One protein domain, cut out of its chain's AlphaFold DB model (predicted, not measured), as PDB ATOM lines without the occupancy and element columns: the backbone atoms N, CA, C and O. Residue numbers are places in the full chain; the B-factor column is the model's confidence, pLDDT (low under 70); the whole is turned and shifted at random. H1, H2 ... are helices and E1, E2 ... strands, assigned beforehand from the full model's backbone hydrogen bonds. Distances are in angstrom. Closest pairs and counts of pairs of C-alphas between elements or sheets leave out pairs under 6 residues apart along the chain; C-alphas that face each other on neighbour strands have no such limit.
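AT A GLANCE: This is residues 120 to 189 of the 596 residues of an uncharacterized protein of Penicillium brasilianum (UniProt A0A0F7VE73). Little regular structure is here: loops make most of the fold, with the short helix H2 near the middle, the short helix H1 toward one side and the short strand E1 on the other. Residues 123 to 124 pair antiparallel with residues 142 to 143. The printed part has 70 residues, 12 of them in named elements, in the order H1, H2, E1; the class is mixed. It is compact, with a radius of gyration of the C-alphas of 12.0 A, and spans 34 by 28 by 19 A.

HOW THE PARTS SIT: Begin at H1, residues 131 to 135, where every O i to N i+4 pair is within hydrogen-bond range. It only just touches H2, residues 157 to 160, with 3 pairs of C-alphas within 8 A; the closest, of Cys 133 and Ser 158, are 7.4 A apart. H2 is too short for an O i to N i+4 pair. E1, residues 184 to 186, pairs with no named strand and is apart from H1 and H2.

IN THESE COORDINATES: Find C-alpha 131 at (58.440, -5.291, 26.489); from there H1 runs 6.1 A to C-alpha 135. H2 runs 4.9 A from C-alpha 157, and E1 runs 5.7 A to C-alpha 186 at (41.211, 5.163, 34.515).

THE WHOLE: Look at Pro 127 and Tyr 182 for the two C-alphas farthest apart, 33.9 A. The printed part has no cut, and both links are long. Confidence is low in 23 residues, among them 144 to 151.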
ATOM      1  N   LEU A 120      43.639  -9.164   6.435       51.88
ATOM      2  CA  LEU A 120      44.901  -9.039   7.177       51.88
ATOM      3  C   LEU A 120      46.008  -8.303   6.400       51.88
ATOM      4  O   LEU A 120      47.110  -8.153   6.927       51.88
ATOM      5  N   ASP A 121      45.694  -7.720   5.237       54.88
ATOM      6  CA  ASP A 121      46.574  -6.881   4.392       54.88
ATOM      7  C   ASP A 121      47.061  -5.565   5.058       54.88
ATOM      8  O   ASP A 121      47.592  -4.643   4.433       54.88
ATOM      9  N   GLY A 122      46.910  -5.459   6.377       60.59
ATOM     10  CA  GLY A 122      47.500  -4.424   7.208       60.59
ATOM     11  C   GLY A 122      47.866  -4.872   8.619       60.59
ATOM     12  O   GLY A 122      47.983  -4.010   9.481       60.59
ATOM     13  N   ALA A 123      48.043  -6.166   8.893       67.69
ATOM     14  CA  ALA A 123      48.343  -6.669  10.234       67.69
ATOM     15  C   ALA A 123      49.593  -7.564  10.238       67.69
ATOM     16  O   ALA A 123      49.544  -8.700   9.774       67.69
ATOM     17  N   TYR A 124      50.708  -7.083  10.800       76.25
ATOM     18  CA  TYR A 124      51.950  -7.863  10.895       76.25
ATOM     19  C   TYR A 124      52.377  -8.116  12.342       76.25
ATOM     20  O   TYR A 124      52.168  -7.304  13.249       76.25
ATOM     21  N   ARG A 125      53.000  -9.274  12.571       79.12
ATOM     22  CA  ARG A 125      53.586  -9.644  13.860       79.12
ATOM     23  C   ARG A 125      55.073  -9.265  13.847       79.12
ATOM     24  O   ARG A 125      55.800  -9.800  13.014       79.12
ATOM     25  N   PRO A 126      55.560  -8.375  14.732       78.12
ATOM     26  CA  PRO A 126      56.991  -8.117  14.836       78.12
ATOM     27  C   PRO A 126      57.719  -9.393  15.303       78.12
ATOM     28  O   PRO A 126      57.190 -10.102  16.166       78.12
ATOM     29  N   PRO A 127      58.937  -9.682  14.802       75.94
ATOM     30  CA  PRO A 127      59.678 -10.901  15.156       75.94
ATOM     31  C   PRO A 127      60.037 -10.958  16.649       75.94
ATOM     32  O   PRO A 127      60.214 -12.033  17.217       75.94
ATOM     33  N   VAL A 128      60.099  -9.797  17.306       82.06
ATOM     34  CA  VAL A 128      60.344  -9.652  18.739       82.06
ATOM     35  C   VAL A 128      59.173  -8.881  19.367       82.06
ATOM     36  O   VAL A 128      58.952  -7.724  19.006       82.06
ATOM     37  N   PRO A 129      58.422  -9.460  20.327       84.38
ATOM     38  CA  PRO A 129      57.320  -8.758  20.977       84.38
ATOM     39  C   PRO A 129      57.834  -7.630  21.881       84.38
ATOM     40  O   PRO A 129      58.875  -7.764  22.546       84.38
ATOM     41  N   CYS A 130      57.061  -6.540  21.944       86.75
ATOM     42  CA  CYS A 130      57.349  -5.382  22.790       86.75
ATOM     43  C   CYS A 130      57.455  -5.772  24.278       86.75
ATOM     44  O   CYS A 130      56.907  -6.791  24.710       86.75
ATOM     45  N   SER A 131      58.150  -4.965  25.082       87.00
ATOM     46  CA  SER A 131      58.440  -5.291  26.489       87.00
ATOM     47  C   SER A 131      57.176  -5.551  27.322       87.00
ATOM     48  O   SER A 131      57.146  -6.488  28.121       87.00
ATOM     49  N   HIS A 132      56.109  -4.779  27.091       84.44
ATOM     50  CA  HIS A 132      54.828  -4.947  27.777       84.44
ATOM     51  C   HIS A 132      54.123  -6.251  27.376       84.44
ATOM     52  O   HIS A 132      53.816  -7.069  28.245       84.44
ATOM     53  N   CYS A 133      53.932  -6.500  26.076       86.94
ATOM     54  CA  CYS A 133      53.274  -7.722  25.607       86.94
ATOM     55  C   CYS A 133      54.076  -8.982  25.959       86.94
ATOM     56  O   CYS A 133      53.479  -9.989  26.327       86.94
ATOM     57  N   ARG A 134      55.415  -8.914  25.967       87.25
ATOM     58  CA  ARG A 134      56.282  -9.997  26.460       87.25
ATOM     59  C   ARG A 134      56.055 -10.276  27.948       87.25
ATOM     60  O   ARG A 134      55.831 -11.424  28.317       87.25
ATOM     61  N   LYS A 135      56.058  -9.238  28.797       87.50
ATOM     62  CA  LYS A 135      55.861  -9.373  30.253       87.50
ATOM     63  C   LYS A 135      54.475  -9.911  30.625       87.50
ATOM     64  O   LYS A 135      54.358 -10.645  31.599       87.50
ATOM     65  N   HIS A 136      53.445  -9.563  29.857       83.88
ATOM     66  CA  HIS A 136      52.053  -9.947  30.122       83.88
ATOM     67  C   HIS A 136      51.525 -11.078  29.215       83.88
ATOM     68  O   HIS A 136      50.329 -11.349  29.232       83.88
ATOM     69  N   ARG A 137      52.398 -11.741  28.437       82.94
ATOM     70  CA  ARG A 137      52.062 -12.815  27.474       82.94
ATOM     71  C   ARG A 137      50.932 -12.451  26.487       82.94
ATOM     72  O   ARG A 137      50.158 -13.308  26.072       82.94
ATOM     73  N   LEU A 138      50.846 -11.180  26.093       85.75
ATOM     74  CA  LEU A 138      49.844 -10.680  25.145       85.75
ATOM     75  C   LEU A 138      50.297 -10.889  23.694       85.75
ATOM     76  O   LEU A 138      51.484 -10.783  23.376       85.75
ATOM     77  N   GLN A 139      49.341 -11.104  22.788       83.44
ATOM     78  CA  GLN A 139      49.613 -11.142  21.351       83.44
ATOM     79  C   GLN A 139      50.023  -9.743  20.858       83.44
ATOM     80  O   GLN A 139      49.223  -8.806  20.827       83.44
ATOM     81  N   CYS A 140      51.303  -9.591  20.514       86.38
ATOM     82  CA  CYS A 140      51.865  -8.359  19.969       86.38
ATOM     83  C   CYS A 140      51.628  -8.337  18.451       86.38
ATOM     84  O   CYS A 140      52.301  -9.055  17.717       86.38
ATOM     85  N   LEU A 141      50.655  -7.543  18.003       86.44
ATOM     86  CA  LEU A 141      50.285  -7.361  16.596       86.44
ATOM     87  C   LEU A 141      50.368  -5.870  16.252       86.44
ATOM     88  O   LEU A 141      49.859  -5.051  17.015       86.44
ATOM     89  N   ILE A 142      51.002  -5.507  15.141       82.62
ATOM     90  CA  ILE A 142      51.057  -4.127  14.639       82.62
ATOM     91  C   ILE A 142      50.054  -4.001  13.494       82.62
ATOM     92  O   ILE A 142      50.058  -4.811  12.567       82.62
ATOM     93  N   LEU A 143      49.190  -2.990  13.579       78.44
ATOM     94  CA  LEU A 143      48.218  -2.654  12.541       78.44
ATOM     95  C   LEU A 143      48.734  -1.465  11.726       78.44
ATOM     96  O   LEU A 143      49.258  -0.512  12.305       78.44
ATOM     97  N   ARG A 144      48.547  -1.499  10.404       68.94
ATOM     98  CA  ARG A 144      48.836  -0.382   9.500       68.94
ATOM     99  C   ARG A 144      48.082   0.864   9.961       68.94
ATOM    100  O   ARG A 144      46.896   0.830  10.293       68.94
ATOM    101  N   THR A 145      48.800   1.975   9.945       68.50
ATOM    102  CA  THR A 145      48.277   3.309  10.219       68.50
ATOM    103  C   THR A 145      47.553   3.819   8.985       68.50
ATOM    104  O   THR A 145      48.152   3.936   7.916       68.50
ATOM    105  N   THR A 146      46.267   4.105   9.131       65.06
ATOM    106  CA  THR A 146      45.406   4.644   8.073       65.06
ATOM    107  C   THR A 146      44.746   5.921   8.582       65.06
ATOM    108  O   THR A 146      44.778   6.203   9.780       65.06
ATOM    109  N   SER A 147      44.108   6.694   7.703       59.81
ATOM    110  CA  SER A 147      43.355   7.897   8.094       59.81
ATOM    111  C   SER A 147      42.246   7.622   9.123       59.81
ATOM    112  O   SER A 147      41.898   8.516   9.888       59.81
ATOM    113  N   ALA A 148      41.736   6.387   9.191       60.22
ATOM    114  CA  ALA A 148      40.757   5.939  10.184       60.22
ATOM    115  C   ALA A 148      41.383   5.318  11.458       60.22
ATOM    116  O   ALA A 148      40.657   4.935  12.371       60.22
ATOM    117  N   ASN A 149      42.713   5.177  11.525       64.62
ATOM    118  CA  ASN A 149      43.432   4.445  12.575       64.62
ATOM    119  C   ASN A 149      44.731   5.189  12.977       64.62
ATOM    120  O   ASN A 149      45.818   4.798  12.532       64.62
ATOM    121  N   PRO A 150      44.640   6.260  13.797       65.69
ATOM    122  CA  PRO A 150      45.732   7.199  14.099       65.69
ATOM    123  C   PRO A 150      46.733   6.664  15.145       65.69
ATOM    124  O   PRO A 150      47.082   7.331  16.122       65.69
ATOM    125  N   ASN A 151      47.193   5.429  14.960       68.19
ATOM    126  CA  ASN A 151      48.219   4.822  15.804       68.19
ATOM    127  C   ASN A 151      49.623   5.295  15.380       68.19
ATOM    128  O   ASN A 151      49.823   5.654  14.223       68.19
ATOM    129  N   PRO A 152      50.635   5.223  16.260       70.06
ATOM    130  CA  PRO A 152      52.036   5.285  15.846       70.06
ATOM    131  C   PRO A 152      52.419   4.102  14.938       70.06
ATOM    132  O   PRO A 152      52.064   2.958  15.239       70.06
ATOM    133  N   VAL A 153      53.200   4.355  13.879       66.88
ATOM    134  CA  VAL A 153      53.483   3.430  12.747       66.88
ATOM    135  C   VAL A 153      54.041   2.056  13.156       66.88
ATOM    136  O   VAL A 153      53.821   1.059  12.469       66.88
ATOM    137  N   THR A 154      54.732   1.974  14.292       72.75
ATOM    138  CA  THR A 154      55.330   0.735  14.827       72.75
ATOM    139  C   THR A 154      54.756   0.317  16.187       72.75
ATOM    140  O   THR A 154      55.311  -0.546  16.870       72.75
ATOM    141  N   SER A 155      53.646   0.917  16.624       80.75
ATOM    142  CA  SER A 155      52.978   0.543  17.878       80.75
ATOM    143  C   SER A 155      52.105  -0.705  17.710       80.75
ATOM    144  O   SER A 155      51.435  -0.884  16.697       80.75
ATOM    145  N   CYS A 156      52.092  -1.593  18.712       86.62
ATOM    146  CA  CYS A 156      51.218  -2.764  18.676       86.62
ATOM    147  C   CYS A 156      49.831  -2.453  19.257       86.62
ATOM    148  O   CYS A 156      49.717  -1.758  20.274       86.62
ATOM    149  N   SER A 157      48.786  -3.024  18.655       83.06
ATOM    150  CA  SER A 157      47.372  -2.785  18.984       83.06
ATOM    151  C   SER A 157      47.054  -2.983  20.470       83.06
ATOM    152  O   SER A 157      46.306  -2.207  21.055       83.06
ATOM    153  N   SER A 158      47.689  -3.957  21.123       84.25
ATOM    154  CA  SER A 158      47.531  -4.231  22.556       84.25
ATOM    155  C   SER A 158      48.132  -3.154  23.479       84.25
ATOM    156  O   SER A 158      47.642  -2.976  24.589       84.25
ATOM    157  N   CYS A 159      49.137  -2.384  23.043       84.19
ATOM    158  CA  CYS A 159      49.625  -1.209  23.784       84.19
ATOM    159  C   CYS A 159      48.767   0.030  23.488       84.19
ATOM    160  O   CYS A 159      48.391   0.748  24.413       84.19
ATOM    161  N   VAL A 160      48.402   0.218  22.217       82.19
ATOM    162  CA  VAL A 160      47.499   1.264  21.699       82.19
ATOM    163  C   VAL A 160      46.146   1.264  22.422       82.19
ATOM    164  O   VAL A 160      45.714   2.302  22.923       82.19
ATOM    165  N   ALA A 161      45.500   0.100  22.535       81.81
ATOM    166  CA  ALA A 161      44.204  -0.061  23.199       81.81
ATOM    167  C   ALA A 161      44.266   0.188  24.718       81.81
ATOM    168  O   ALA A 161      43.278   0.586  25.327       81.81
ATOM    169  N   LEU A 162      45.438  -0.011  25.331       79.44
ATOM    170  CA  LEU A 162      45.690   0.274  26.746       79.44
ATOM    171  C   LEU A 162      46.260   1.688  26.985       79.44
ATOM    172  O   LEU A 162      46.627   1.994  28.120       79.44
ATOM    173  N   PHE A 163      46.366   2.527  25.942       74.56
ATOM    174  CA  PHE A 163      46.994   3.860  25.973       74.56
ATOM    175  C   PHE A 163      48.421   3.863  26.559       74.56
ATOM    176  O   PHE A 163      48.864   4.812  27.213       74.56
ATOM    177  N   ARG A 164      49.169   2.775  26.341       76.62
ATOM    178  CA  ARG A 164      50.544   2.618  26.831       76.62
ATOM    179  C   ARG A 164      51.551   2.884  25.726       76.62
ATOM    180  O   ARG A 164      51.354   2.488  24.581       76.62
ATOM    181  N   GLU A 165      52.680   3.464  26.114       80.69
ATOM    182  CA  GLU A 165      53.876   3.536  25.276       80.69
ATOM    183  C   GLU A 165      54.276   2.128  24.819       80.69
ATOM    184  O   GLU A 165      54.484   1.225  25.638       80.69
ATOM    185  N   CYS A 166      54.377   1.925  23.506       83.62
ATOM    186  CA  CYS A 166      54.920   0.691  22.961       83.62
ATOM    187  C   CYS A 166      56.444   0.820  22.882       83.62
ATOM    188  O   CYS A 166      56.962   1.770  22.297       83.62
ATOM    189  N   SER A 167      57.189  -0.178  23.369       81.44
ATOM    190  CA  SER A 167      58.656  -0.188  23.225       81.44
ATOM    191  C   SER A 167      59.130  -0.308  21.767       81.44
ATOM    192  O   SER A 167      60.325  -0.239  21.514       81.44
ATOM    193  N   LEU A 168      58.209  -0.524  20.820       78.81
ATOM    194  CA  LEU A 168      58.466  -0.549  19.378       78.81
ATOM    195  C   LEU A 168      58.204   0.819  18.710       78.81
ATOM    196  O   LEU A 168      58.753   1.069  17.642       78.81
ATOM    197  N   SER A 169      57.451   1.732  19.348       72.81
ATOM    198  CA  SER A 169      57.205   3.114  18.882       72.81
ATOM    199  C   SER A 169      58.072   4.162  19.591       72.81
ATOM    200  O   SER A 169      57.713   5.331  19.646       72.81
ATOM    201  N   LYS A 170      59.219   3.763  20.165       69.88
ATOM    202  CA  LYS A 170      60.202   4.660  20.820       69.88
ATOM    203  C   LYS A 170      59.620   5.605  21.900       69.88
ATOM    204  O   LYS A 170      60.204   6.647  22.171       69.88
ATOM    205  N   GLY A 171      58.502   5.238  22.533       64.75
ATOM    206  CA  GLY A 171      57.813   6.072  23.535       64.75
ATOM    207  C   GLY A 171      56.693   6.963  22.976       64.75
ATOM    208  O   GLY A 171      55.970   7.589  23.750       64.75
ATOM    209  N   GLU A 172      56.486   6.985  21.659       67.75
ATOM    210  CA  GLU A 172      55.358   7.679  21.039       67.75
ATOM    211  C   GLU A 172      54.032   7.016  21.453       67.75
ATOM    212  O   GLU A 172      53.836   5.803  21.275       67.75
ATOM    213  N   LYS A 173      53.134   7.819  22.040       69.62
ATOM    214  CA  LYS A 173      51.752   7.448  22.371       69.62
ATOM    215  C   LYS A 173      50.832   7.849  21.221       69.62
ATOM    216  O   LYS A 173      51.074   8.856  20.565       69.62
ATOM    217  N   ARG A 174      49.723   7.124  21.040       73.00
ATOM    218  CA  ARG A 174      48.612   7.637  20.228       73.00
ATOM    219  C   ARG A 174      48.018   8.884  20.884       73.00
ATOM    220  O   ARG A 174      47.953   8.955  22.113       73.00
ATOM    221  N   VAL A 175      47.544   9.819  20.071       70.25
ATOM    222  CA  VAL A 175      46.688  10.914  20.543       70.25
ATOM    223  C   VAL A 175      45.300  10.337  20.872       70.25
ATOM    224  O   VAL A 175      44.900   9.307  20.317       70.25
ATOM    225  N   ALA A 176      44.573  10.964  21.798       68.88
ATOM    226  CA  ALA A 176      43.155  10.667  21.990       68.88
ATOM    227  C   ALA A 176      42.373  11.083  20.731       68.88
ATOM    228  O   ALA A 176      42.608  12.160  20.180       68.88
ATOM    229  N   ALA A 177      41.467  10.233  20.256       68.75
ATOM    230  CA  ALA A 177      40.593  10.577  19.142       68.75
ATOM    231  C   ALA A 177      39.560  11.631  19.580       68.75
ATOM    232  O   ALA A 177      39.229  11.730  20.758       68.75
ATOM    233  N   GLY A 178      38.997  12.394  18.636       65.12
ATOM    234  CA  GLY A 178      38.031  13.464  18.947       65.12
ATOM    235  C   GLY A 178      36.728  13.000  19.620       65.12
ATOM    236  O   GLY A 178      35.988  13.827  20.140       65.12
ATOM    237  N   PHE A 179      36.462  11.690  19.630       67.56
ATOM    238  CA  PHE A 179      35.343  11.045  20.327       67.56
ATOM    239  C   PHE A 179      35.727  10.452  21.700       67.56
ATOM    240  O   PHE A 179      34.902   9.808  22.343       67.56
ATOM    241  N   GLU A 180      36.971  10.620  22.153       76.56
ATOM    242  CA  GLU A 180      37.467  10.149  23.452       76.56
ATOM    243  C   GLU A 180      37.599  11.324  24.439       76.56
ATOM    244  O   GLU A 180      37.752  12.482  24.050       76.56
ATOM    245  N   THR A 181      37.550  11.056  25.746       72.38
ATOM    246  CA  THR A 181      37.749  12.096  26.769       72.38
ATOM    247  C   THR A 181      39.152  12.695  26.662       72.38
ATOM    248  O   THR A 181      40.123  11.959  26.539       72.38
ATOM    249  N   TYR A 182      39.304  14.020  26.772       63.09
ATOM    250  CA  TYR A 182      40.624  14.669  26.655       63.09
ATOM    251  C   TYR A 182      41.637  14.191  27.720       63.09
ATOM    252  O   TYR A 182      42.833  14.099  27.457       63.09
ATOM    253  N   THR A 183      41.154  13.819  28.908       72.19
ATOM    254  CA  THR A 183      41.944  13.217  29.994       72.19
ATOM    255  C   THR A 183      41.602  11.733  30.197       72.19
ATOM    256  O   THR A 183      40.474  11.315  29.907       72.19
ATOM    257  N   PRO A 184      42.540  10.910  30.708       73.94
ATOM    258  CA  PRO A 184      42.276   9.508  31.013       73.94
ATOM    259  C   PRO A 184      41.366   9.364  32.242       73.94
ATOM    260  O   PRO A 184      41.612   9.954  33.292       73.94
ATOM    261  N   VAL A 185      40.333   8.528  32.125       70.62
ATOM    262  CA  VAL A 185      39.344   8.260  33.186       70.62
ATOM    263  C   VAL A 185      39.845   7.187  34.158       70.62
ATOM    264  O   VAL A 185      39.530   7.232  35.347       70.62
ATOM    265  N   LEU A 186      40.646   6.226  33.680       67.12
ATOM    266  CA  LEU A 186      41.211   5.163  34.515       67.12
ATOM    267  C   LEU A 186      42.692   4.915  34.195       67.12
ATOM    268  O   LEU A 186      43.053   4.104  33.338       67.12
ATOM    269  N   GLY A 187      43.566   5.607  34.927       76.75
ATOM    270  CA  GLY A 187      45.018   5.473  34.825       76.75
ATOM    271  C   GLY A 187      45.559   6.033  33.512       76.75
ATOM    272  O   GLY A 187      45.982   7.178  33.469       76.75
ATOM    273  N   HIS A 188      45.558   5.209  32.463       70.56
ATOM    274  CA  HIS A 188      45.936   5.616  31.103       70.56
ATOM    275  C   HIS A 188      44.747   5.589  30.134       70.56
ATOM    276  O   HIS A 188      44.816   6.227  29.095       70.56
ATOM    277  N   LEU A 189      43.660   4.869  30.442       72.56
ATOM    278  CA  LEU A 189      42.551   4.707  29.503       72.56
ATOM    279  C   LEU A 189      41.646   5.941  29.501       72.56
ATOM    280  O   LEU A 189      41.119   6.330  30.547       72.56
TER     281      LEU A 189